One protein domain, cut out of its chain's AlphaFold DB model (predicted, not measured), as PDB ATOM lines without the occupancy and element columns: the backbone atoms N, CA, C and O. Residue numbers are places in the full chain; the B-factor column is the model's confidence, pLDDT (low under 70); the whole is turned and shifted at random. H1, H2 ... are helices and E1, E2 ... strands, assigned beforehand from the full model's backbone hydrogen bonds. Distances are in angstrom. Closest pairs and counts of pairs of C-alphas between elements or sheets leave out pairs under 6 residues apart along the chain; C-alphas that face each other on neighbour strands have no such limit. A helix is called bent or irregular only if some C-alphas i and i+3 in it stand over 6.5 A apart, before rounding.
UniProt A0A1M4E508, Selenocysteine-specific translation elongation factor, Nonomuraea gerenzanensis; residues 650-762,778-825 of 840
ATOM      1  N   VAL A 650     144.731 174.590 131.081       90.62
ATOM      2  CA  VAL A 650     143.561 174.727 130.199       90.62
ATOM      3  C   VAL A 650     142.910 173.367 129.964       90.62
ATOM      4  O   VAL A 650     143.506 172.475 129.356       90.62
ATOM      5  N   GLY A 651     141.673 173.207 130.428       91.31
ATOM      6  CA  GLY A 651     140.855 172.018 130.213       91.31
ATOM      7  C   GLY A 651     139.760 172.277 129.184       91.31
ATOM      8  O   GLY A 651     139.042 173.272 129.272       91.31
ATOM      9  N   ILE A 652     139.626 171.374 128.215       93.00
ATOM     10  CA  ILE A 652     138.628 171.465 127.147       93.00
ATOM     11  C   ILE A 652     137.527 170.447 127.398       93.00
ATOM     12  O   ILE A 652     137.789 169.245 127.405       93.00
ATOM     13  N   VAL A 653     136.295 170.919 127.564       91.12
ATOM     14  CA  VAL A 653     135.111 170.058 127.632       91.12
ATOM     15  C   VAL A 653     134.685 169.714 126.215       91.12
ATOM     16  O   VAL A 653     134.152 170.552 125.489       91.12
ATOM     17  N   LEU A 654     134.967 168.476 125.817       88.62
ATOM     18  CA  LEU A 654     134.550 167.917 124.544       88.62
ATOM     19  C   LEU A 654     133.081 167.484 124.662       88.62
ATOM     20  O   LEU A 654     132.782 166.576 125.452       88.62
ATOM     21  N   PRO A 655     132.166 168.080 123.876       82.25
ATOM     22  CA  PRO A 655     130.790 167.603 123.817       82.25
ATOM     23  C   PRO A 655     130.776 166.179 123.257       82.25
ATOM     24  O   PRO A 655     131.675 165.803 122.501       82.25
ATOM     25  N   ARG A 656     129.780 165.352 123.599       75.06
ATOM     26  CA  ARG A 656     129.681 164.018 122.978       75.06
ATOM     27  C   ARG A 656     129.448 164.137 121.461       75.06
ATOM     28  O   ARG A 656     128.709 165.025 121.042       75.06
ATOM     29  N   PRO A 657     130.049 163.254 120.634       76.12
ATOM     30  CA  PRO A 657     129.932 163.337 119.180       76.12
ATOM     31  C   PRO A 657     128.474 163.159 118.740       76.12
ATOM     32  O   PRO A 657     127.859 162.141 119.040       76.12
ATOM     33  N   SER A 658     127.932 164.133 118.005       63.66
ATOM     34  CA  SER A 658     126.581 164.093 117.418       63.66
ATOM     35  C   SER A 658     126.579 163.694 115.930       63.66
ATOM     36  O   SER A 658     125.585 163.893 115.236       63.66
ATOM     37  N   GLY A 659     127.709 163.193 115.419       68.25
ATOM     38  CA  GLY A 659     127.966 162.912 114.004       68.25
ATOM     39  C   GLY A 659     129.151 161.957 113.824       68.25
ATOM     40  O   GLY A 659     129.336 161.061 114.642       68.25
ATOM     41  N   ASP A 660     129.963 162.142 112.778       71.06
ATOM     42  CA  ASP A 660     131.142 161.300 112.518       71.06
ATOM     43  C   ASP A 660     132.141 161.337 113.699       71.06
ATOM     44  O   ASP A 660     132.730 162.392 113.971       71.06
ATOM     45  N   PRO A 661     132.392 160.200 114.380       74.25
ATOM     46  CA  PRO A 661     133.393 160.119 115.441       74.25
ATOM     47  C   PRO A 661     134.799 160.533 114.980       74.25
ATOM     48  O   PRO A 661     135.601 160.979 115.799       74.25
ATOM     49  N   GLY A 662     135.109 160.419 113.683       76.31
ATOM     50  CA  GLY A 662     136.382 160.857 113.106       76.31
ATOM     51  C   GLY A 662     136.607 162.368 113.198       76.31
ATOM     52  O   GLY A 662     137.709 162.800 113.546       76.31
ATOM     53  N   ALA A 663     135.569 163.173 112.958       79.00
ATOM     54  CA  ALA A 663     135.636 164.628 113.100       79.00
ATOM     55  C   ALA A 663     135.863 165.029 114.566       79.00
ATOM     56  O   ALA A 663     136.774 165.795 114.869       79.00
ATOM     57  N   TRP A 664     135.129 164.400 115.485       86.81
ATOM     58  CA  TRP A 664     135.274 164.625 116.925       86.81
ATOM     59  C   TRP A 664     136.683 164.301 117.451       86.81
ATOM     60  O   TRP A 664     137.263 165.066 118.223       86.81
ATOM     61  N   LEU A 665     137.279 163.194 116.992       87.00
ATOM     62  CA  LEU A 665     138.666 162.846 117.325       87.00
ATOM     63  C   LEU A 665     139.671 163.826 116.708       87.00
ATOM     64  O   LEU A 665     140.694 164.123 117.324       87.00
ATOM     65  N   THR A 666     139.383 164.344 115.513       84.94
ATOM     66  CA  THR A 666     140.226 165.349 114.850       84.94
ATOM     67  C   THR A 666     140.240 166.660 115.635       84.94
ATOM     68  O   THR A 666     141.315 167.223 115.851       84.94
ATOM     69  N   ASP A 667     139.086 167.100 116.138       84.12
ATOM     70  CA  ASP A 667     138.977 168.291 116.986       84.12
ATOM     71  C   ASP A 667     139.751 168.114 118.295       84.12
ATOM     72  O   ASP A 667     140.521 168.991 118.689       84.12
ATOM     73  N   ALA A 668     139.642 166.948 118.936       87.12
ATOM     74  CA  ALA A 668     140.399 166.643 120.146       87.12
ATOM     75  C   ALA A 668     141.925 166.699 119.927       87.12
ATOM     76  O   ALA A 668     142.645 167.290 120.733       87.12
ATOM     77  N   VAL A 669     142.421 166.143 118.813       87.88
ATOM     78  CA  VAL A 669     143.839 166.242 118.423       87.88
ATOM     79  C   VAL A 669     144.231 167.693 118.138       87.88
ATOM     80  O   VAL A 669     145.330 168.117 118.495       87.88
ATOM     81  N   ALA A 670     143.342 168.480 117.527       85.06
ATOM     82  CA  ALA A 670     143.592 169.887 117.252       85.06
ATOM     83  C   ALA A 670     143.721 170.714 118.542       85.06
ATOM     84  O   ALA A 670     144.645 171.525 118.639       85.06
ATOM     85  N   PHE A 671     142.852 170.489 119.532       87.38
ATOM     86  CA  PHE A 671     142.936 171.132 120.848       87.38
ATOM     87  C   PHE A 671     144.174 170.692 121.631       87.38
ATOM     88  O   PHE A 671     144.857 171.536 122.216       87.38
ATOM     89  N   GLU A 672     144.523 169.400 121.597       88.19
ATOM     90  CA  GLU A 672     145.778 168.926 122.181       88.19
ATOM     91  C   GLU A 672     146.968 169.619 121.515       88.19
ATOM     92  O   GLU A 672     147.813 170.155 122.224       88.19
ATOM     93  N   ALA A 673     147.028 169.692 120.184       76.62
ATOM     94  CA  ALA A 673     148.102 170.380 119.468       76.62
ATOM     95  C   ALA A 673     148.173 171.881 119.808       76.62
ATOM     96  O   ALA A 673     149.269 172.433 119.903       76.62
ATOM     97  N   ALA A 674     147.023 172.516 120.048       78.25
ATOM     98  CA  ALA A 674     146.912 173.923 120.428       78.25
ATOM     99  C   ALA A 674     147.292 174.216 121.893       78.25
ATOM    100  O   ALA A 674     147.360 175.378 122.276       78.25
ATOM    101  N   GLY A 675     147.579 173.197 122.713       79.81
ATOM    102  CA  GLY A 675     148.063 173.401 124.083       79.81
ATOM    103  C   GLY A 675     147.071 173.074 125.191       79.81
ATOM    104  O   GLY A 675     147.322 173.476 126.321       79.81
ATOM    105  N   ALA A 676     145.981 172.352 124.911       86.06
ATOM    106  CA  ALA A 676     145.099 171.857 125.964       86.06
ATOM    107  C   ALA A 676     145.852 170.920 126.930       86.06
ATOM    108  O   ALA A 676     146.471 169.939 126.506       86.06
ATOM    109  N   ASP A 677     145.772 171.193 128.230       88.69
ATOM    110  CA  ASP A 677     146.389 170.380 129.283       88.69
ATOM    111  C   ASP A 677     145.506 169.180 129.664       88.69
ATOM    112  O   ASP A 677     146.013 168.124 130.048       88.69
ATOM    113  N   ALA A 678     144.183 169.317 129.519       90.25
ATOM    114  CA  ALA A 678     143.213 168.262 129.803       90.25
ATOM    115  C   ALA A 678     142.052 168.250 128.795       90.25
ATOM    116  O   ALA A 678     141.575 169.300 128.370       90.25
ATOM    117  N   LEU A 679     141.565 167.059 128.451       92.50
ATOM    118  CA  LEU A 679     140.387 166.829 127.613       92.50
ATOM    119  C   LEU A 679     139.316 166.123 128.448       92.50
ATOM    120  O   LEU A 679     139.544 165.022 128.947       92.50
ATOM    121  N   TRP A 680     138.166 166.766 128.609       91.19
ATOM    122  CA  TRP A 680     137.067 166.326 129.460       91.19
ATOM    123  C   TRP A 680     135.929 165.776 128.606       91.19
ATOM    124  O   TRP A 680     135.439 166.467 127.718       91.19
ATOM    125  N   VAL A 681     135.491 164.548 128.880       86.81
ATOM    126  CA  VAL A 681     134.350 163.928 128.189       86.81
ATOM    127  C   VAL A 681     133.060 164.227 128.956       86.81
ATOM    128  O   VAL A 681     132.905 163.808 130.103       86.81
ATOM    129  N   GLU A 682     132.122 164.931 128.320       73.69
ATOM    130  CA  GLU A 682     130.869 165.384 128.943       73.69
ATOM    131  C   GLU A 682     129.898 164.237 129.347       73.69
ATOM    132  O   GLU A 682     129.826 163.174 128.707       73.69
ATOM    133  N   HIS A 683     129.115 164.461 130.420       61.66
ATOM    134  CA  HIS A 683     128.137 163.521 130.996       61.66
ATOM    135  C   HIS A 683     126.714 164.128 131.047       61.66
ATOM    136  O   HIS A 683     126.488 165.105 131.754       61.66
ATOM    137  N   GLY A 684     125.747 163.533 130.331       53.53
ATOM    138  CA  GLY A 684     124.343 163.984 130.249       53.53
ATOM    139  C   GLY A 684     123.599 163.333 129.066       53.53
ATOM    140  O   GLY A 684     124.243 162.909 128.115       53.53
ATOM    141  N   ALA A 685     122.278 163.146 129.146       41.09
ATOM    142  CA  ALA A 685     121.531 162.071 128.469       41.09
ATOM    143  C   ALA A 685     121.376 162.145 126.923       41.09
ATOM    144  O   ALA A 685     120.536 162.882 126.415       41.09
ATOM    145  N   ALA A 686     122.091 161.259 126.207       47.16
ATOM    146  CA  ALA A 686     121.709 160.607 124.937       47.16
ATOM    147  C   ALA A 686     122.504 159.274 124.764       47.16
ATOM    148  O   ALA A 686     123.622 159.178 125.279       47.16
ATOM    149  N   PRO A 687     121.964 158.218 124.109       52.31
ATOM    150  CA  PRO A 687     122.272 156.818 124.457       52.31
ATOM    151  C   PRO A 687     123.371 156.094 123.646       52.31
ATOM    152  O   PRO A 687     123.551 154.895 123.843       52.31
ATOM    153  N   GLU A 688     124.098 156.743 122.734       60.94
ATOM    154  CA  GLU A 688     124.759 155.982 121.650       60.94
ATOM    155  C   GLU A 688     126.196 155.492 121.921       60.94
ATOM    156  O   GLU A 688     126.568 154.441 121.402       60.94
ATOM    157  N   LEU A 689     127.010 156.167 122.748       68.94
ATOM    158  CA  LEU A 689     128.392 155.734 123.037       68.94
ATOM    159  C   LEU A 689     128.777 155.922 124.511       68.94
ATOM    160  O   LEU A 689     128.565 156.985 125.098       68.94
ATOM    161  N   ASP A 690     129.365 154.881 125.105       77.38
ATOM    162  CA  ASP A 690     129.824 154.888 126.499       77.38
ATOM    163  C   ASP A 690     131.048 155.819 126.677       77.38
ATOM    164  O   ASP A 690     131.979 155.776 125.865       77.38
ATOM    165  N   PRO A 691     131.097 156.657 127.731       80.12
ATOM    166  CA  PRO A 691     132.178 157.624 127.916       80.12
ATOM    167  C   PRO A 691     133.564 156.986 128.109       80.12
ATOM    168  O   PRO A 691     134.551 157.598 127.704       80.12
ATOM    169  N   LEU A 692     133.681 155.749 128.618       82.88
ATOM    170  CA  LEU A 692     134.973 155.046 128.653       82.88
ATOM    171  C   LEU A 692     135.420 154.621 127.251       82.88
ATOM    172  O   LEU A 692     136.615 154.604 126.970       82.88
ATOM    173  N   THR A 693     134.478 154.341 126.347       85.31
ATOM    174  CA  THR A 693     134.777 154.035 124.940       85.31
ATOM    175  C   THR A 693     135.270 155.279 124.202       85.31
ATOM    176  O   THR A 693     136.275 155.217 123.494       85.31
ATOM    177  N   LEU A 694     134.630 156.431 124.423       85.31
ATOM    178  CA  LEU A 694     135.103 157.719 123.899       85.31
ATOM    179  C   LEU A 694     136.487 158.078 124.458       85.31
ATOM    180  O   LEU A 694     137.374 158.484 123.713       85.31
ATOM    181  N   THR A 695     136.706 157.841 125.752       88.12
ATOM    182  CA  THR A 695     138.004 158.069 126.405       88.12
ATOM    183  C   THR A 695     139.088 157.129 125.872       88.12
ATOM    184  O   THR A 695     140.218 157.560 125.652       88.12
ATOM    185  N   ALA A 696     138.762 155.863 125.584       85.88
ATOM    186  CA  ALA A 696     139.674 154.925 124.925       85.88
ATOM    187  C   ALA A 696     140.067 155.398 123.515       85.88
ATOM    188  O   ALA A 696     141.232 155.292 123.129       85.88
ATOM    189  N   ALA A 697     139.108 155.937 122.755       86.88
ATOM    190  CA  ALA A 697     139.361 156.491 121.428       86.88
ATOM    191  C   ALA A 697     140.256 157.741 121.498       86.88
ATOM    192  O   ALA A 697     141.231 157.833 120.752       86.88
ATOM    193  N   LEU A 698     140.006 158.644 122.456       87.81
ATOM    194  CA  LEU A 698     140.887 159.783 122.738       87.81
ATOM    195  C   LEU A 698     142.297 159.327 123.120       87.81
ATOM    196  O   LEU A 698     143.273 159.869 122.608       87.81
ATOM    197  N   ALA A 699     142.427 158.300 123.961       87.50
ATOM    198  CA  ALA A 699     143.718 157.752 124.370       87.50
ATOM    199  C   ALA A 699     144.546 157.196 123.202       87.50
ATOM    200  O   ALA A 699     145.774 157.204 123.272       87.50
ATOM    201  N   ALA A 700     143.894 156.738 122.129       84.06
ATOM    202  CA  ALA A 700     144.565 156.232 120.935       84.06
ATOM    203  C   ALA A 700     145.097 157.341 120.010       84.06
ATOM    204  O   ALA A 700     146.076 157.118 119.294       84.06
ATOM    205  N   VAL A 701     144.462 158.518 120.002       82.94
ATOM    206  CA  VAL A 701     144.805 159.619 119.080       82.94
ATOM    207  C   VAL A 701     145.544 160.779 119.753       82.94
ATOM    208  O   VAL A 701     146.198 161.549 119.057       82.94
ATOM    209  N   THR A 702     145.489 160.869 121.085       83.88
ATOM    210  CA  THR A 702     146.152 161.904 121.899       83.88
ATOM    211  C   THR A 702     147.274 161.319 122.753       83.88
ATOM    212  O   THR A 702     147.232 160.137 123.104       83.88
ATOM    213  N   TYR A 703     148.269 162.125 123.133       84.19
ATOM    214  CA  TYR A 703     149.484 161.618 123.801       84.19
ATOM    215  C   TYR A 703     149.998 162.452 124.980       84.19
ATOM    216  O   TYR A 703     150.830 161.955 125.740       84.19
ATOM    217  N   ARG A 704     149.536 163.691 125.138       84.31
ATOM    218  CA  ARG A 704     150.019 164.665 126.123       84.31
ATOM    219  C   ARG A 704     148.952 165.031 127.147       84.31
ATOM    220  O   ARG A 704     149.254 165.019 128.335       84.31
ATOM    221  N   SER A 705     147.744 165.367 126.706       87.25
ATOM    222  CA  SER A 705     146.698 165.887 127.589       87.25
ATOM    223  C   SER A 705     146.185 164.803 128.538       87.25
ATOM    224  O   SER A 705     146.076 163.628 128.158       87.25
ATOM    225  N   SER A 706     145.849 165.197 129.767       89.50
ATOM    226  CA  SER A 706     145.092 164.349 130.693       89.50
ATOM    227  C   SER A 706     143.698 164.074 130.133       89.50
ATOM    228  O   SER A 706     143.089 164.949 129.519       89.50
ATOM    229  N   LEU A 707     143.189 162.861 130.334       90.25
ATOM    230  CA  LEU A 707     141.880 162.435 129.851       90.25
ATOM    231  C   LEU A 707     140.936 162.326 131.038       90.25
ATOM    232  O   LEU A 707     141.078 161.420 131.855       90.25
ATOM    233  N   VAL A 708     140.004 163.265 131.137       88.31
ATOM    234  CA  VAL A 708     139.099 163.381 132.278       88.31
ATOM    235  C   VAL A 708     137.738 162.806 131.907       88.31
ATOM    236  O   VAL A 708     137.118 163.235 130.932       88.31
ATOM    237  N   VAL A 709     137.258 161.833 132.681       86.62
ATOM    238  CA  VAL A 709     135.984 161.160 132.411       86.62
ATOM    239  C   VAL A 709     135.192 160.914 133.687       86.62
ATOM    240  O   VAL A 709     135.720 160.439 134.689       86.62
ATOM    241  N   ALA A 710     133.890 161.193 133.636       78.06
ATOM    242  CA  ALA A 710     132.958 160.749 134.664       78.06
ATOM    243  C   ALA A 710     132.648 159.260 134.470       78.06
ATOM    244  O   ALA A 710     131.956 158.878 133.519       78.06
ATOM    245  N   ALA A 711     133.165 158.423 135.367       68.06
ATOM    246  CA  ALA A 711     132.899 156.992 135.386       68.06
ATOM    247  C   ALA A 711     132.617 156.540 136.819       68.06
ATOM    248  O   ALA A 711     133.433 156.751 137.709       68.06
ATOM    249  N   VAL A 712     131.471 155.887 137.028       58.12
ATOM    250  CA  VAL A 712     131.165 155.231 138.303       58.12
ATOM    251  C   VAL A 712     132.000 153.947 138.383       58.12
ATOM    252  O   VAL A 712     131.897 153.118 137.465       58.12
ATOM    253  N   PRO A 713     132.817 153.752 139.431       55.06
ATOM    254  CA  PRO A 713     133.466 152.475 139.679       55.06
ATOM    255  C   PRO A 713     132.393 151.440 140.071       55.06
ATOM    256  O   PRO A 713     131.961 151.372 141.211       55.06
ATOM    257  N   ASP A 714     131.922 150.645 139.110       59.34
ATOM    258  CA  ASP A 714     131.126 149.431 139.351       59.34
ATOM    259  C   ASP A 714     132.025 148.215 139.052       59.34
ATOM    260  O   ASP A 714     132.726 148.235 138.028       59.34
ATOM    261  N   PRO A 715     132.026 147.145 139.876       53.28
ATOM    262  CA  PRO A 715     132.756 145.904 139.604       53.28
ATOM    263  C   PRO A 715     132.612 145.374 138.164       53.28
ATOM    264  O   PRO A 715     133.586 144.838 137.623       53.28
ATOM    265  N   GLY A 716     131.476 145.593 137.491       57.09
ATOM    266  CA  GLY A 716     131.269 145.223 136.082       57.09
ATOM    267  C   GLY A 716     132.087 146.022 135.051       57.09
ATOM    268  O   GLY A 716     132.265 145.564 133.921       57.09
ATOM    269  N   ARG A 717     132.615 147.199 135.417       63.19
ATOM    270  CA  ARG A 717     133.387 148.106 134.542       63.19
ATOM    271  C   ARG A 717     134.897 148.086 134.807       63.19
ATOM    272  O   ARG A 717     135.647 148.690 134.039       63.19
ATOM    273  N   SER A 718     135.357 147.330 135.807       66.00
ATOM    274  CA  SER A 718     136.775 147.217 136.200       66.00
ATOM    275  C   SER A 718     137.706 146.877 135.028       66.00
ATOM    276  O   SER A 718     138.799 147.427 134.905       66.00
ATOM    277  N   HIS A 719     137.265 146.001 134.117       67.19
ATOM    278  CA  HIS A 719     138.061 145.609 132.950       67.19
ATOM    279  C   HIS A 719     138.148 146.712 131.883       67.19
ATOM    280  O   HIS A 719     139.208 146.912 131.285       67.19
ATOM    281  N   ALA A 720     137.054 147.446 131.654       70.19
ATOM    282  CA  ALA A 720     137.035 148.580 130.733       70.19
ATOM    283  C   ALA A 720     137.929 149.709 131.258       70.19
ATOM    284  O   ALA A 720     138.763 150.220 130.518       70.19
ATOM    285  N   LEU A 721     137.840 150.009 132.556       73.31
ATOM    286  CA  LEU A 721     138.678 151.004 133.215       73.31
ATOM    287  C   LEU A 721     140.168 150.634 133.145       73.31
ATOM    288  O   LEU A 721     140.971 151.441 132.692       73.31
ATOM    289  N   ALA A 722     140.533 149.386 133.460       72.75
ATOM    290  CA  ALA A 722     141.913 148.901 133.336       72.75
ATOM    291  C   ALA A 722     142.445 148.935 131.888       72.75
ATOM    292  O   ALA A 722     143.649 149.069 131.655       72.75
ATOM    293  N   THR A 723     141.553 148.799 130.903       74.62
ATOM    294  CA  THR A 723     141.898 148.913 129.480       74.62
ATOM    295  C   THR A 723     142.155 150.367 129.093       74.62
ATOM    296  O   THR A 723     143.178 150.651 128.468       74.62
ATOM    297  N   VAL A 724     141.281 151.293 129.500       78.31
ATOM    298  CA  VAL A 724     141.457 152.736 129.267       78.31
ATOM    299  C   VAL A 724     142.706 153.250 129.981       78.31
ATOM    300  O   VAL A 724     143.491 153.967 129.368       78.31
ATOM    301  N   GLU A 725     142.958 152.821 131.218       78.00
ATOM    302  CA  GLU A 725     144.160 153.160 131.987       78.00
ATOM    303  C   GLU A 725     145.435 152.807 131.203       78.00
ATOM    304  O   GLU A 725     146.307 153.651 130.977       78.00
ATOM    305  N   ARG A 726     145.495 151.581 130.666       76.31
ATOM    306  CA  ARG A 726     146.624 151.091 129.860       76.31
ATOM    307  C   ARG A 726     146.790 151.854 128.547       76.31
ATOM    308  O   ARG A 726     147.919 152.152 128.158       76.31
ATOM    309  N   LEU A 727     145.688 152.162 127.860       72.38
ATOM    310  CA  LEU A 727     145.706 152.936 126.614       72.38
ATOM    311  C   LEU A 727     146.125 154.390 126.859       72.38
ATOM    312  O   LEU A 727     146.889 154.951 126.077       72.38
ATOM    313  N   SER A 728     145.669 154.981 127.965       76.25
ATOM    314  CA  SER A 728     145.980 156.359 128.347       76.25
ATOM    315  C   SER A 728     147.433 156.535 128.794       76.25
ATOM    316  O   SER A 728     147.942 157.650 128.730       76.25
ATOM    317  N   ARG A 729     148.124 155.451 129.180       81.38
ATOM    318  CA  ARG A 729     149.502 155.465 129.710       81.38
ATOM    319  C   ARG A 729     149.627 156.322 130.980       81.38
ATOM    320  O   ARG A 729     150.576 157.090 131.108       81.38
ATOM    321  N   GLY A 730     148.654 156.206 131.890       75.44
ATOM    322  CA  GLY A 730     148.619 156.948 133.160       75.44
ATOM    323  C   GLY A 730     148.133 158.397 133.036       75.44
ATOM    324  O   GLY A 730     148.410 159.217 133.907       75.44
ATOM    325  N   ARG A 731     147.446 158.737 131.937       86.81
ATOM    326  CA  ARG A 731     146.851 160.070 131.713       86.81
ATOM    327  C   ARG A 731     145.376 160.146 132.103       86.81
ATOM    328  O   ARG A 731     144.799 161.227 132.001       86.81
ATOM    329  N   LEU A 732     144.760 159.025 132.474       83.25
ATOM    330  CA  LEU A 732     143.357 158.968 132.868       83.25
ATOM    331  C   LEU A 732     143.151 159.657 134.222       83.25
ATOM    332  O   LEU A 732     143.927 159.469 135.154       83.25
ATOM    333  N   VAL A 733     142.093 160.455 134.312       83.81
ATOM    334  CA  VAL A 733     141.639 161.120 135.533       83.81
ATOM    335  C   VAL A 733     140.139 160.884 135.648       83.81
ATOM    336  O   VAL A 733     139.389 161.113 134.697       83.81
ATOM    337  N   LEU A 734     139.692 160.398 136.801       82.25
ATOM    338  CA  LEU A 734     138.289 160.049 137.012       82.25
ATOM    339  C   LEU A 734     137.560 161.161 137.752       82.25
ATOM    340  O   LEU A 734     138.091 161.714 138.711       82.25
ATOM    341  N   ILE A 735     136.337 161.461 137.318       80.44
ATOM    342  CA  ILE A 735     135.401 162.284 138.087       80.44
ATOM    343  C   ILE A 735     134.533 161.347 138.931       80.44
ATOM    344  O   ILE A 735     133.822 160.515 138.359       80.44
ATOM    345  N   GLY A 736     134.578 161.477 140.258       70.94
ATOM    346  CA  GLY A 736     133.839 160.618 141.190       70.94
ATOM    347  C   GLY A 736     133.917 161.092 142.644       70.94
ATOM    348  O   GLY A 736     134.598 162.075 142.936       70.94
ATOM    349  N   ASP A 737     133.215 160.398 143.541       58.84
ATOM    350  CA  ASP A 737     133.269 160.660 144.983       58.84
ATOM    351  C   ASP A 737     134.581 160.120 145.575       58.84
ATOM    352  O   ASP A 737     135.074 159.064 145.176       58.84
ATOM    353  N   ALA A 738     135.161 160.847 146.531       51.28
ATOM    354  CA  ALA A 738     136.362 160.422 147.247       51.28
ATOM    355  C   ALA A 738     136.017 159.281 148.230       51.28
ATOM    356  O   ALA A 738     135.812 159.512 149.419       51.28
ATOM    357  N   GLY A 739     135.890 158.048 147.730       48.75
ATOM    358  CA  GLY A 739     135.575 156.875 148.550       48.75
ATOM    359  C   GLY A 739     135.667 155.546 147.793       48.75
ATOM    360  O   GLY A 739     135.074 155.390 146.734       48.75
ATOM    361  N   GLU A 740     136.421 154.612 148.383       45.88
ATOM    362  CA  GLU A 740     136.631 153.194 148.033       45.88
ATOM    363  C   GLU A 740     137.101 152.855 146.599       45.88
ATOM    364  O   GLU A 740     136.333 152.680 145.657       45.88
ATOM    365  N   GLY A 741     138.414 152.618 146.465       49.72
ATOM    366  CA  GLY A 741     138.999 151.828 145.371       49.72
ATOM    367  C   GLY A 741     139.722 152.601 144.263       49.72
ATOM    368  O   GLY A 741     140.354 151.973 143.412       49.72
ATOM    369  N   THR A 742     139.692 153.937 144.262       52.72
ATOM    370  CA  THR A 742     140.433 154.765 143.293       52.72
ATOM    371  C   THR A 742     141.806 155.169 143.825       52.72
ATOM    372  O   THR A 742     141.901 155.910 144.797       52.72
ATOM    373  N   THR A 743     142.872 154.724 143.158       56.16
ATOM    374  CA  THR A 743     144.255 155.174 143.396       56.16
ATOM    375  C   THR A 743     144.704 156.070 142.245       56.16
ATOM    376  O   THR A 743     144.575 155.653 141.093       56.16
ATOM    377  N   GLY A 744     145.257 157.252 142.528       64.12
ATOM    378  CA  GLY A 744     145.722 158.201 141.507       64.12
ATOM    379  C   GLY A 744     145.028 159.566 141.566       64.12
ATOM    380  O   GLY A 744     144.565 159.989 142.622       64.12
ATOM    381  N   ARG A 745     145.004 160.289 140.436       69.94
ATOM    382  CA  ARG A 745     144.355 161.609 140.333       69.94
ATOM    383  C   ARG A 745     142.844 161.447 140.173       69.94
ATOM    384  O   ARG A 745     142.388 160.880 139.179       69.94
ATOM    385  N   THR A 746     142.090 162.011 141.109       76.31
ATOM    386  CA  THR A 746     140.623 162.021 141.107       76.31
ATOM    387  C   THR A 746     140.130 163.457 141.123       76.31
ATOM    388  O   THR A 746     140.732 164.319 141.756       76.31
ATOM    389  N   ILE A 747     139.036 163.731 140.425       82.19
ATOM    390  CA  ILE A 747     138.375 165.028 140.435       82.19
ATOM    391  C   ILE A 747     137.005 164.890 141.095       82.19
ATOM    392  O   ILE A 747     136.176 164.089 140.670       82.19
ATOM    393  N   VAL A 748     136.748 165.715 142.104       80.00
ATOM    394  CA  VAL A 748     135.471 165.778 142.820       80.00
ATOM    395  C   VAL A 748     134.725 167.037 142.392       80.00
ATOM    396  O   VAL A 748     135.324 168.099 142.227       80.00
ATOM    397  N   ARG A 749     133.412 166.938 142.182       80.56
ATOM    398  CA  ARG A 749     132.572 168.095 141.843       80.56
ATOM    399  C   ARG A 749     132.176 168.844 143.119       80.56
ATOM    400  O   ARG A 749     131.722 168.219 144.068       80.56
ATOM    401  N   LEU A 750     132.321 170.167 143.122       79.81
ATOM    402  CA  LEU A 750     131.949 171.039 144.239       79.81
ATOM    403  C   LEU A 750     130.517 171.568 144.088       79.81
ATOM    404  O   LEU A 750     129.992 171.681 142.976       79.81
ATOM    405  N   GLU A 751     129.897 171.934 145.211       72.50
ATOM    406  CA  GLU A 751     128.533 172.490 145.253       72.50
ATOM    407  C   GLU A 751     128.404 173.817 144.491       72.50
ATOM    408  O   GLU A 751     127.357 174.110 143.919       72.50
ATOM    409  N   ASP A 752     129.486 174.594 144.417       72.06
ATOM    410  CA  ASP A 752     129.550 175.871 143.699       72.06
ATOM    411  C   ASP A 752     129.773 175.722 142.179       72.06
ATOM    412  O   ASP A 752     129.980 176.708 141.470       72.06
ATOM    413  N   GLY A 753     129.737 174.488 141.664       70.19
ATOM    414  CA  GLY A 753     129.934 174.172 140.252       70.19
ATOM    415  C   GLY A 753     131.399 174.056 139.821       70.19
ATOM    416  O   GLY A 753     131.648 173.709 138.667       70.19
ATOM    417  N   GLY A 754     132.361 174.302 140.717       79.25
ATOM    418  CA  GLY A 754     133.778 174.022 140.493       79.25
ATOM    419  C   GLY A 754     134.126 172.535 140.582       79.25
ATOM    420  O   GLY A 754     133.301 171.688 140.927       79.25
ATOM    421  N   TYR A 755     135.384 172.214 140.297       84.88
ATOM    422  CA  TYR A 755     135.919 170.859 140.415       84.88
ATOM    423  C   TYR A 755     137.227 170.881 141.208       84.88
ATOM    424  O   TYR A 755     138.076 171.735 140.975       84.88
ATOM    425  N   GLN A 756     137.414 169.949 142.133       83.31
ATOM    426  CA  GLN A 756     138.608 169.849 142.970       83.31
ATOM    427  C   GLN A 756     139.407 168.604 142.599       83.31
ATOM    428  O   GLN A 756     138.888 167.494 142.642       83.31
ATOM    429  N   GLU A 757     140.666 168.788 142.214       81.06
ATOM    430  CA  GLU A 757     141.592 167.695 141.929       81.06
ATOM    431  C   GLU A 757     142.269 167.242 143.224       81.06
ATOM    432  O   GLU A 757     142.831 168.054 143.964       81.06
ATOM    433  N   LEU A 758     142.205 165.940 143.478       77.56
ATOM    434  CA  LEU A 758     142.767 165.248 144.628       77.56
ATOM    435  C   LEU A 758     143.797 164.219 144.150       77.56
ATOM    436  O   LEU A 758     143.592 163.546 143.134       77.56
ATOM    437  N   LEU A 759     144.885 164.069 144.898       72.44
ATOM    438  CA  LEU A 759     145.812 162.950 144.768       72.44
ATOM    439  C   LEU A 759     145.479 161.931 145.862       72.44
ATOM    440  O   LEU A 759     145.589 162.239 147.047       72.44
ATOM    441  N   VAL A 760     145.046 160.732 145.472       66.69
ATOM    442  CA  VAL A 760     144.702 159.659 146.417       66.69
ATOM    443  C   VAL A 760     145.806 158.605 146.397       66.69
ATOM    444  O   VAL A 760     145.986 157.899 145.397       66.69
ATOM    445  N   GLU A 761     146.560 158.518 147.493       58.88
ATOM    446  CA  GLU A 761     147.600 157.505 147.683       58.88
ATOM    447  C   GLU A 761     147.002 156.153 148.096       58.88
ATOM    448  O   GLU A 761     145.929 156.062 148.690       58.88
ATOM    449  N   ARG A 762     147.687 155.065 147.735       50.47
ATOM    450  CA  ARG A 762     147.244 153.702 148.032       50.47
ATOM    451  C   ARG A 762     147.627 153.358 149.470       50.47
ATOM    452  O   ARG A 762     148.807 153.137 149.726       50.47
ATOM    453  N   GLY A 778     142.186 162.642 150.255       60.53
ATOM    454  CA  GLY A 778     143.286 162.828 149.299       60.53
ATOM    455  C   GLY A 778     143.918 164.220 149.425       60.53
ATOM    456  O   GLY A 778     143.245 165.173 149.823       60.53
ATOM    457  N   GLU A 779     145.195 164.361 149.062       72.19
ATOM    458  CA  GLU A 779     145.878 165.661 149.052       72.19
ATOM    459  C   GLU A 779     145.249 166.569 147.986       72.19
ATOM    460  O   GLU A 779     145.081 166.171 146.829       72.19
ATOM    461  N   VAL A 780     144.894 167.801 148.357       72.25
ATOM    462  CA  VAL A 780     144.293 168.762 147.426       72.25
ATOM    463  C   VAL A 780     145.349 169.269 146.452       72.25
ATOM    464  O   VAL A 780     146.180 170.111 146.782       72.25
ATOM    465  N   VAL A 781     145.266 168.801 145.207       73.38
ATOM    466  CA  VAL A 781     146.144 169.234 144.117       73.38
ATOM    467  C   VAL A 781     145.726 170.614 143.629       73.38
ATOM    468  O   VAL A 781     146.597 171.412 143.309       73.38
ATOM    469  N   GLY A 782     144.430 170.931 143.585       78.69
ATOM    470  CA  GLY A 782     143.937 172.285 143.319       78.69
ATOM    471  C   GLY A 782     142.605 172.324 142.571       78.69
ATOM    472  O   GLY A 782     142.006 171.288 142.287       78.69
ATOM    473  N   ARG A 783     142.110 173.531 142.278       85.19
ATOM    474  CA  ARG A 783     140.740 173.753 141.791       85.19
ATOM    475  C   ARG A 783     140.680 174.046 140.287       85.19
ATOM    476  O   ARG A 783     141.452 174.851 139.780       85.19
ATOM    477  N   TRP A 784     139.738 173.420 139.591       87.56
ATOM    478  CA  TRP A 784     139.355 173.707 138.212       87.56
ATOM    479  C   TRP A 784     138.054 174.515 138.181       87.56
ATOM    480  O   TRP A 784     137.067 174.137 138.822       87.56
ATOM    481  N   VAL A 785     138.038 175.616 137.429       87.19
ATOM    482  CA  VAL A 785     136.899 176.549 137.388       87.19
ATOM    483  C   VAL A 785     136.286 176.603 135.985       87.19
ATOM    484  O   VAL A 785     136.995 176.932 135.032       87.19
ATOM    485  N   PRO A 786     134.984 176.301 135.820       87.00
ATOM    486  CA  PRO A 786     134.286 176.503 134.555       87.00
ATOM    487  C   PRO A 786     134.208 177.978 134.172       87.00
ATOM    488  O   PRO A 786     133.857 178.825 134.992       87.00
ATOM    489  N   VAL A 787     134.487 178.280 132.908       89.50
ATOM    490  CA  VAL A 787     134.389 179.624 132.335       89.50
ATOM    491  C   VAL A 787     133.690 179.559 130.978       89.50
ATOM    492  O   VAL A 787     133.790 178.570 130.248       89.50
ATOM    493  N   ALA A 788     132.958 180.615 130.623       86.00
ATOM    494  CA  ALA A 788     132.341 180.720 129.303       86.00
ATOM    495  C   ALA A 788     133.414 180.839 128.208       86.00
ATOM    496  O   ALA A 788     134.503 181.350 128.464       86.00
ATOM    497  N   VAL A 789     133.090 180.413 126.979       85.75
ATOM    498  CA  VAL A 789     133.970 180.577 125.808       85.75
ATOM    499  C   VAL A 789     134.286 182.066 125.613       85.75
ATOM    500  O   VAL A 789     133.360 182.843 125.356       85.75
ATOM    501  N   PRO A 790     135.554 182.502 125.722       84.00
ATOM    502  CA  PRO A 790     135.842 183.934 125.706       84.00
ATOM    503  C   PRO A 790     135.635 184.567 124.334       84.00
ATOM    504  O   PRO A 790     135.975 183.993 123.302       84.00
ATOM    505  N   ALA A 791     135.101 185.790 124.329       76.75
ATOM    506  CA  ALA A 791     134.751 186.510 123.104       76.75
ATOM    507  C   ALA A 791     135.972 186.917 122.252       76.75
ATOM    508  O   ALA A 791     135.818 187.282 121.089       76.75
ATOM    509  N   GLY A 792     137.186 186.864 122.812       78.19
ATOM    510  CA  GLY A 792     138.429 187.190 122.116       78.19
ATOM    511  C   GLY A 792     139.660 187.137 123.027       78.19
ATOM    512  O   GLY A 792     139.559 186.848 124.219       78.19
ATOM    513  N   ARG A 793     140.840 187.461 122.477       75.38
ATOM    514  CA  ARG A 793     142.144 187.360 123.172       75.38
ATOM    515  C   ARG A 793     142.236 188.208 124.450       75.38
ATOM    516  O   ARG A 793     142.911 187.803 125.391       75.38
ATOM    517  N   ALA A 794     141.580 189.373 124.494       73.69
ATOM    518  CA  ALA A 794     141.558 190.233 125.683       73.69
ATOM    519  C   ALA A 794     140.775 189.584 126.837       73.69
ATOM    520  O   ALA A 794     141.310 189.460 127.934       73.69
ATOM    521  N   ALA A 795     139.575 189.069 126.548       80.56
ATOM    522  CA  ALA A 795     138.769 188.320 127.509       80.56
ATOM    523  C   ALA A 795     139.467 187.021 127.955       80.56
ATOM    524  O   ALA A 795     139.405 186.660 129.123       80.56
ATOM    525  N   TRP A 796     140.187 186.337 127.053       86.25
ATOM    526  CA  TRP A 796     141.000 185.165 127.411       86.25
ATOM    527  C   TRP A 796     142.119 185.513 128.405       86.25
ATOM    528  O   TRP A 796     142.295 184.815 129.400       86.25
ATOM    529  N   ARG A 797     142.849 186.617 128.181       81.94
ATOM    530  CA  ARG A 797     143.899 187.087 129.103       81.94
ATOM    531  C   ARG A 797     143.345 187.477 130.473       81.94
ATOM    532  O   ARG A 797     143.964 187.140 131.473       81.94
ATOM    533  N   GLU A 798     142.191 188.135 130.514       82.12
ATOM    534  CA  GLU A 798     141.511 188.495 131.764       82.12
ATOM    535  C   GLU A 798     141.081 187.251 132.552       82.12
ATOM    536  O   GLU A 798     141.358 187.149 133.743       82.12
ATOM    537  N   VAL A 799     140.494 186.257 131.876       85.81
ATOM    538  CA  VAL A 799     140.103 184.981 132.492       85.81
ATOM    539  C   VAL A 799     141.310 184.242 133.078       85.81
ATOM    540  O   VAL A 799     141.251 183.785 134.219       85.81
ATOM    541  N   MET A 800     142.411 184.148 132.326       83.88
ATOM    542  CA  MET A 800     143.631 183.479 132.786       83.88
ATOM    543  C   MET A 800     144.321 184.247 133.921       83.88
ATOM    544  O   MET A 800     144.784 183.622 134.871       83.88
ATOM    545  N   GLY A 801     144.347 185.582 133.857       80.50
ATOM    546  CA  GLY A 801     144.877 186.438 134.922       80.50
ATOM    547  C   GLY A 801     144.076 186.306 136.214       80.50
ATOM    548  O   GLY A 801     144.645 186.022 137.262       80.50
ATOM    549  N   ALA A 802     142.746 186.377 136.130       83.38
ATOM    550  CA  ALA A 802     141.871 186.222 137.287       83.38
ATOM    551  C   ALA A 802     141.960 184.814 137.908       83.38
ATOM    552  O   ALA A 802     141.856 184.665 139.122       83.38
ATOM    553  N   ALA A 803     142.156 183.770 137.094       83.19
ATOM    554  CA  ALA A 803     142.400 182.412 137.585       83.19
ATOM    555  C   ALA A 803     143.764 182.285 138.288       83.19
ATOM    556  O   ALA A 803     143.860 181.646 139.334       83.19
ATOM    557  N   GLN A 804     144.800 182.938 137.755       82.19
ATOM    558  CA  GLN A 804     146.135 182.972 138.355       82.19
ATOM    559  C   GLN A 804     146.117 183.709 139.705       82.19
ATOM    560  O   GLN A 804     146.682 183.212 140.674       82.19
ATOM    561  N   GLU A 805     145.418 184.845 139.792       80.69
ATOM    562  CA  GLU A 805     145.261 185.637 141.025       80.69
ATOM    563  C   GLU A 805     144.511 184.881 142.129       80.69
ATOM    564  O   GLU A 805     144.840 185.013 143.306       80.69
ATOM    565  N   ARG A 806     143.526 184.053 141.761       80.38
ATOM    566  CA  ARG A 806     142.801 183.186 142.706       80.38
ATOM    567  C   ARG A 806     143.561 181.911 143.083       80.38
ATOM    568  O   ARG A 806     143.105 181.187 143.966       80.38
ATOM    569  N   GLY A 807     144.690 181.621 142.431       78.62
ATOM    570  CA  GLY A 807     145.444 180.383 142.634       78.62
ATOM    571  C   GLY A 807     144.742 179.135 142.087       78.62
ATOM    572  O   GLY A 807     144.969 178.032 142.590       78.62
ATOM    573  N   ASP A 808     143.880 179.289 141.076       81.81
ATOM    574  CA  ASP A 808     143.182 178.171 140.441       81.81
ATOM    575  C   ASP A 808     144.192 177.248 139.725       81.81
ATOM    576  O   ASP A 808     145.136 177.684 139.066       81.81
ATOM    577  N   ALA A 809     143.985 175.933 139.808       81.44
ATOM    578  CA  ALA A 809     144.846 174.949 139.150       81.44
ATOM    579  C   ALA A 809     144.551 174.799 137.649       81.44
ATOM    580  O   ALA A 809     145.369 174.228 136.918       81.44
ATOM    581  N   GLY A 810     143.390 175.280 137.193       87.50
ATOM    582  CA  GLY A 810     143.031 175.347 135.784       87.50
ATOM    583  C   GLY A 810     141.643 175.929 135.514       87.50
ATOM    584  O   GLY A 810     140.807 176.041 136.410       87.50
ATOM    585  N   VAL A 811     141.383 176.270 134.255       90.19
ATOM    586  CA  VAL A 811     140.067 176.705 133.760       90.19
ATOM    587  C   VAL A 811     139.463 175.650 132.837       90.19
ATOM    588  O   VAL A 811     140.192 174.977 132.104       90.19
ATOM    589  N   LEU A 812     138.139 175.499 132.868       89.62
ATOM    590  CA  LEU A 812     137.389 174.582 132.007       89.62
ATOM    591  C   LEU A 812     136.545 175.366 131.014       89.62
ATOM    592  O   LEU A 812     135.695 176.158 131.413       89.62
ATOM    593  N   VAL A 813     136.760 175.112 129.727       90.31
ATOM    594  CA  VAL A 813     136.064 175.793 128.632       90.31
ATOM    595  C   VAL A 813     135.474 174.748 127.693       90.31
ATOM    596  O   VAL A 813     136.135 173.760 127.372       90.31
ATOM    597  N   SER A 814     134.246 174.948 127.221       88.62
ATOM    598  CA  SER A 814     133.659 174.091 126.185       88.62
ATOM    599  C   SER A 814     134.430 174.195 124.868       88.62
ATOM    600  O   SER A 814     134.890 175.275 124.491       88.62
ATOM    601  N   ALA A 815     134.557 173.073 124.161       86.50
ATOM    602  CA  ALA A 815     135.161 173.036 122.836       86.50
ATOM    603  C   ALA A 815     134.376 173.930 121.860       86.50
ATOM    604  O   ALA A 815     133.197 173.700 121.600       86.50
ATOM    605  N   ASP A 816     135.045 174.943 121.312       84.56
ATOM    606  CA  ASP A 816     134.501 175.888 120.335       84.56
ATOM    607  C   ASP A 816     135.603 176.219 119.311       84.56
ATOM    608  O   ASP A 816     136.752 176.433 119.718       84.56
ATOM    609  N   PRO A 817     135.312 176.280 117.999       80.06
ATOM    610  CA  PRO A 817     136.302 176.655 116.988       80.06
ATOM    611  C   PRO A 817     137.036 177.971 117.296       80.06
ATOM    612  O   PRO A 817     138.239 178.076 117.063       80.06
ATOM    613  N   ARG A 818     136.353 178.951 117.908       80.50
ATOM    614  CA  ARG A 818     136.960 180.225 118.328       80.50
ATOM    615  C   ARG A 818     138.026 180.019 119.396       80.50
ATOM    616  O   ARG A 818     139.060 180.678 119.366       80.50
ATOM    617  N   LEU A 819     137.803 179.088 120.324       83.25
ATOM    618  CA  LEU A 819     138.777 178.748 121.358       83.25
ATOM    619  C   LEU A 819     140.024 178.092 120.756       83.25
ATOM    620  O   LEU A 819     141.139 178.395 121.175       83.25
ATOM    621  N   LEU A 820     139.853 177.233 119.750       81.56
ATOM    622  CA  LEU A 820     140.972 176.590 119.062       81.56
ATOM    623  C   LEU A 820     141.904 177.624 118.408       81.56
ATOM    624  O   LEU A 820     143.127 177.514 118.519       81.56
ATOM    625  N   ASP A 821     141.335 178.658 117.785       77.81
ATOM    626  CA  ASP A 821     142.099 179.760 117.188       77.81
ATOM    627  C   ASP A 821     142.792 180.644 118.236       77.81
ATOM    628  O   ASP A 821     143.923 181.091 118.016       77.81
ATOM    629  N   LEU A 822     142.159 180.859 119.397       78.00
ATOM    630  CA  LEU A 822     142.773 181.571 120.522       78.00
ATOM    631  C   LEU A 822     143.997 180.826 121.075       78.00
ATOM    632  O   LEU A 822     145.002 181.460 121.392       78.00
ATOM    633  N   LEU A 823     143.932 179.495 121.157       77.50
ATOM    634  CA  LEU A 823     145.001 178.661 121.714       77.50
ATOM    635  C   LEU A 823     146.186 178.467 120.751       77.50
ATOM    636  O   LEU A 823     147.330 178.403 121.193       77.50
ATOM    637  N   ARG A 824     145.950 178.425 119.432       73.00
ATOM    638  CA  ARG A 824     147.013 178.226 118.423       73.00
ATOM    639  C   ARG A 824     147.995 179.395 118.298       73.00
ATOM    640  O   ARG A 824     149.132 179.164 117.900       73.00
ATOM    641  N   ASN A 825     147.575 180.626 118.610       62.91
ATOM    642  CA  ASN A 825     148.391 181.843 118.469       62.91
ATOM    643  C   ASN A 825     148.227 182.781 119.685       62.91
ATOM    644  O   ASN A 825     147.540 183.802 119.579       62.91
TER     645      ASN A 825
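What this domain is: This is residues 650 to 762 and 778 to 825 of the 840 residues of the protein "Selenocysteine-specific translation elongation factor" of Nonomuraea gerenzanensis (UniProt A0A1M4E508). Eight strands make a closed barrel, E1 to E8 following each other round the ring and E8 closing back on E1, with H1, H2 and H4 packed along its outside. H3 is side by side with H2, H5 packs on H1, and E5 and E6 make a side bare of helices. The printed part has 161 residues with five named helices and eight named strands, in the order E1, H1, E2, H2, E3, H3, E4, E5, E6, E7, H4, E8, H5; the barrel is mixed, and so is the class, helices and strands. The whole is compact, with a radius of gyration of the C-alphas of 15.5 A and spans of 47 by 38 by 28 A.

How they stand to each other: In the barrel, E1, residues 650 to 654, is parallel to E2, residues 678 to 681, with N 652 and O 678 2.9 A apart, within hydrogen-bond range. E2 is parallel to E3, residues 706 to 710 (N 679 and O 706, 2.8 A), and E3 to E4, residues 732 to 735 (N 733 and O 707, 2.8 A). E4 is parallel to E5, residues 744 to 749 (N 747 and O 734, 2.8 A). E5 and E6, residues 755 to 760, form an antiparallel hairpin (N 746 and O 758, 3.0 A). E6 is antiparallel to E7, residues 779 to 786 (N 784 and O 755, 2.7 A). E7 pairs staggered, with E6 over residues 779 to 784 and with E8, residues 810 to 814, over residues 784 to 786, the latter parallel (N 812 and O 785, 2.8 A). E8 is parallel to E1 (N 651 and O 811, 2.9 A). H1, residues 661 to 673, lies outside the barrel over E2 at a height over the sheet of 10.0 A; dropped onto the local plane, 5 of the 13 C-alphas of H1 fall on E2 and 2 fall on E1, and H1 is only just not over E1. H2, residues 691 to 701, lies outside the barrel over E3 at a height over the sheet of 9.1 A; dropped onto the local plane, 8 of the 11 C-alphas of H2 fall on E3 and 2 fall on E2, and H2 is only just not over E2. H3, residues 715 to 728, is on the barrel. H4, residues 793 to 805, lies outside over E8 at 9.5 A, on a local plane fitted to just 6 C-alphas. On the local plane H1 runs along E2 at 10 degrees, H2 along E3 at 5 degrees and H4 along E8 at 25 degrees. E1, H1, E2; E2, H2, E3; E3, H3, E4; and E7, H4, E8 are strand-helix-strand units, two parallel neighbour strands with a helix between, each with a right-handed crossover. H2 and H3 touch at a shallow tilt of 17 degrees, the same way, the closest C-alphas being those of Ala 699 and Ser 728, 4.8 A apart. H1 touches H2 with residues 665 to 669 alone, at a steep tilt of 60 degrees (Leu 665 and Leu 698, C-alphas 6.6 A). H5, residues 817 to 824, is only just not on the barrel, with 4 pairs of C-alphas within 10 A. Residues 670 to 673 of H1 alone touch it, at a shallow tilt of 33 degrees, only just short of steep (Phe 671 and Leu 820, C-alphas 6.1 A). Every O i to N i+4 pair is within hydrogen-bond range in H1, H2, H4 and H5, and 8 of 10 in H3.

Where its parts are: E1 begins at C-alpha 650, (143.561, 174.727, 130.199). The longer elements, first to last C-alpha, are E7, 21.5 A, H3, 20.3 A, H1, 18.4 A, and H4, 18.2 A. H3 is irregular, its C-alphas 716 and 719 standing 7.5 A apart. H5 ends at C-alpha 824, (147.013, 178.226, 118.423).

The domain as a whole: The C-alphas farthest apart, those of Gly 716 and Ala 794, are 47.3 A apart. Residues 763 to 777 are cut out, and C-alphas 762 and 778 are 10.0 A apart across the cut. Of the links that are printed whole, none is long. The mean pLDDT of the printed part is 77.3, with 32 residues under 70, among them residues 683 to 689, 711 to 719 and 737 to 745.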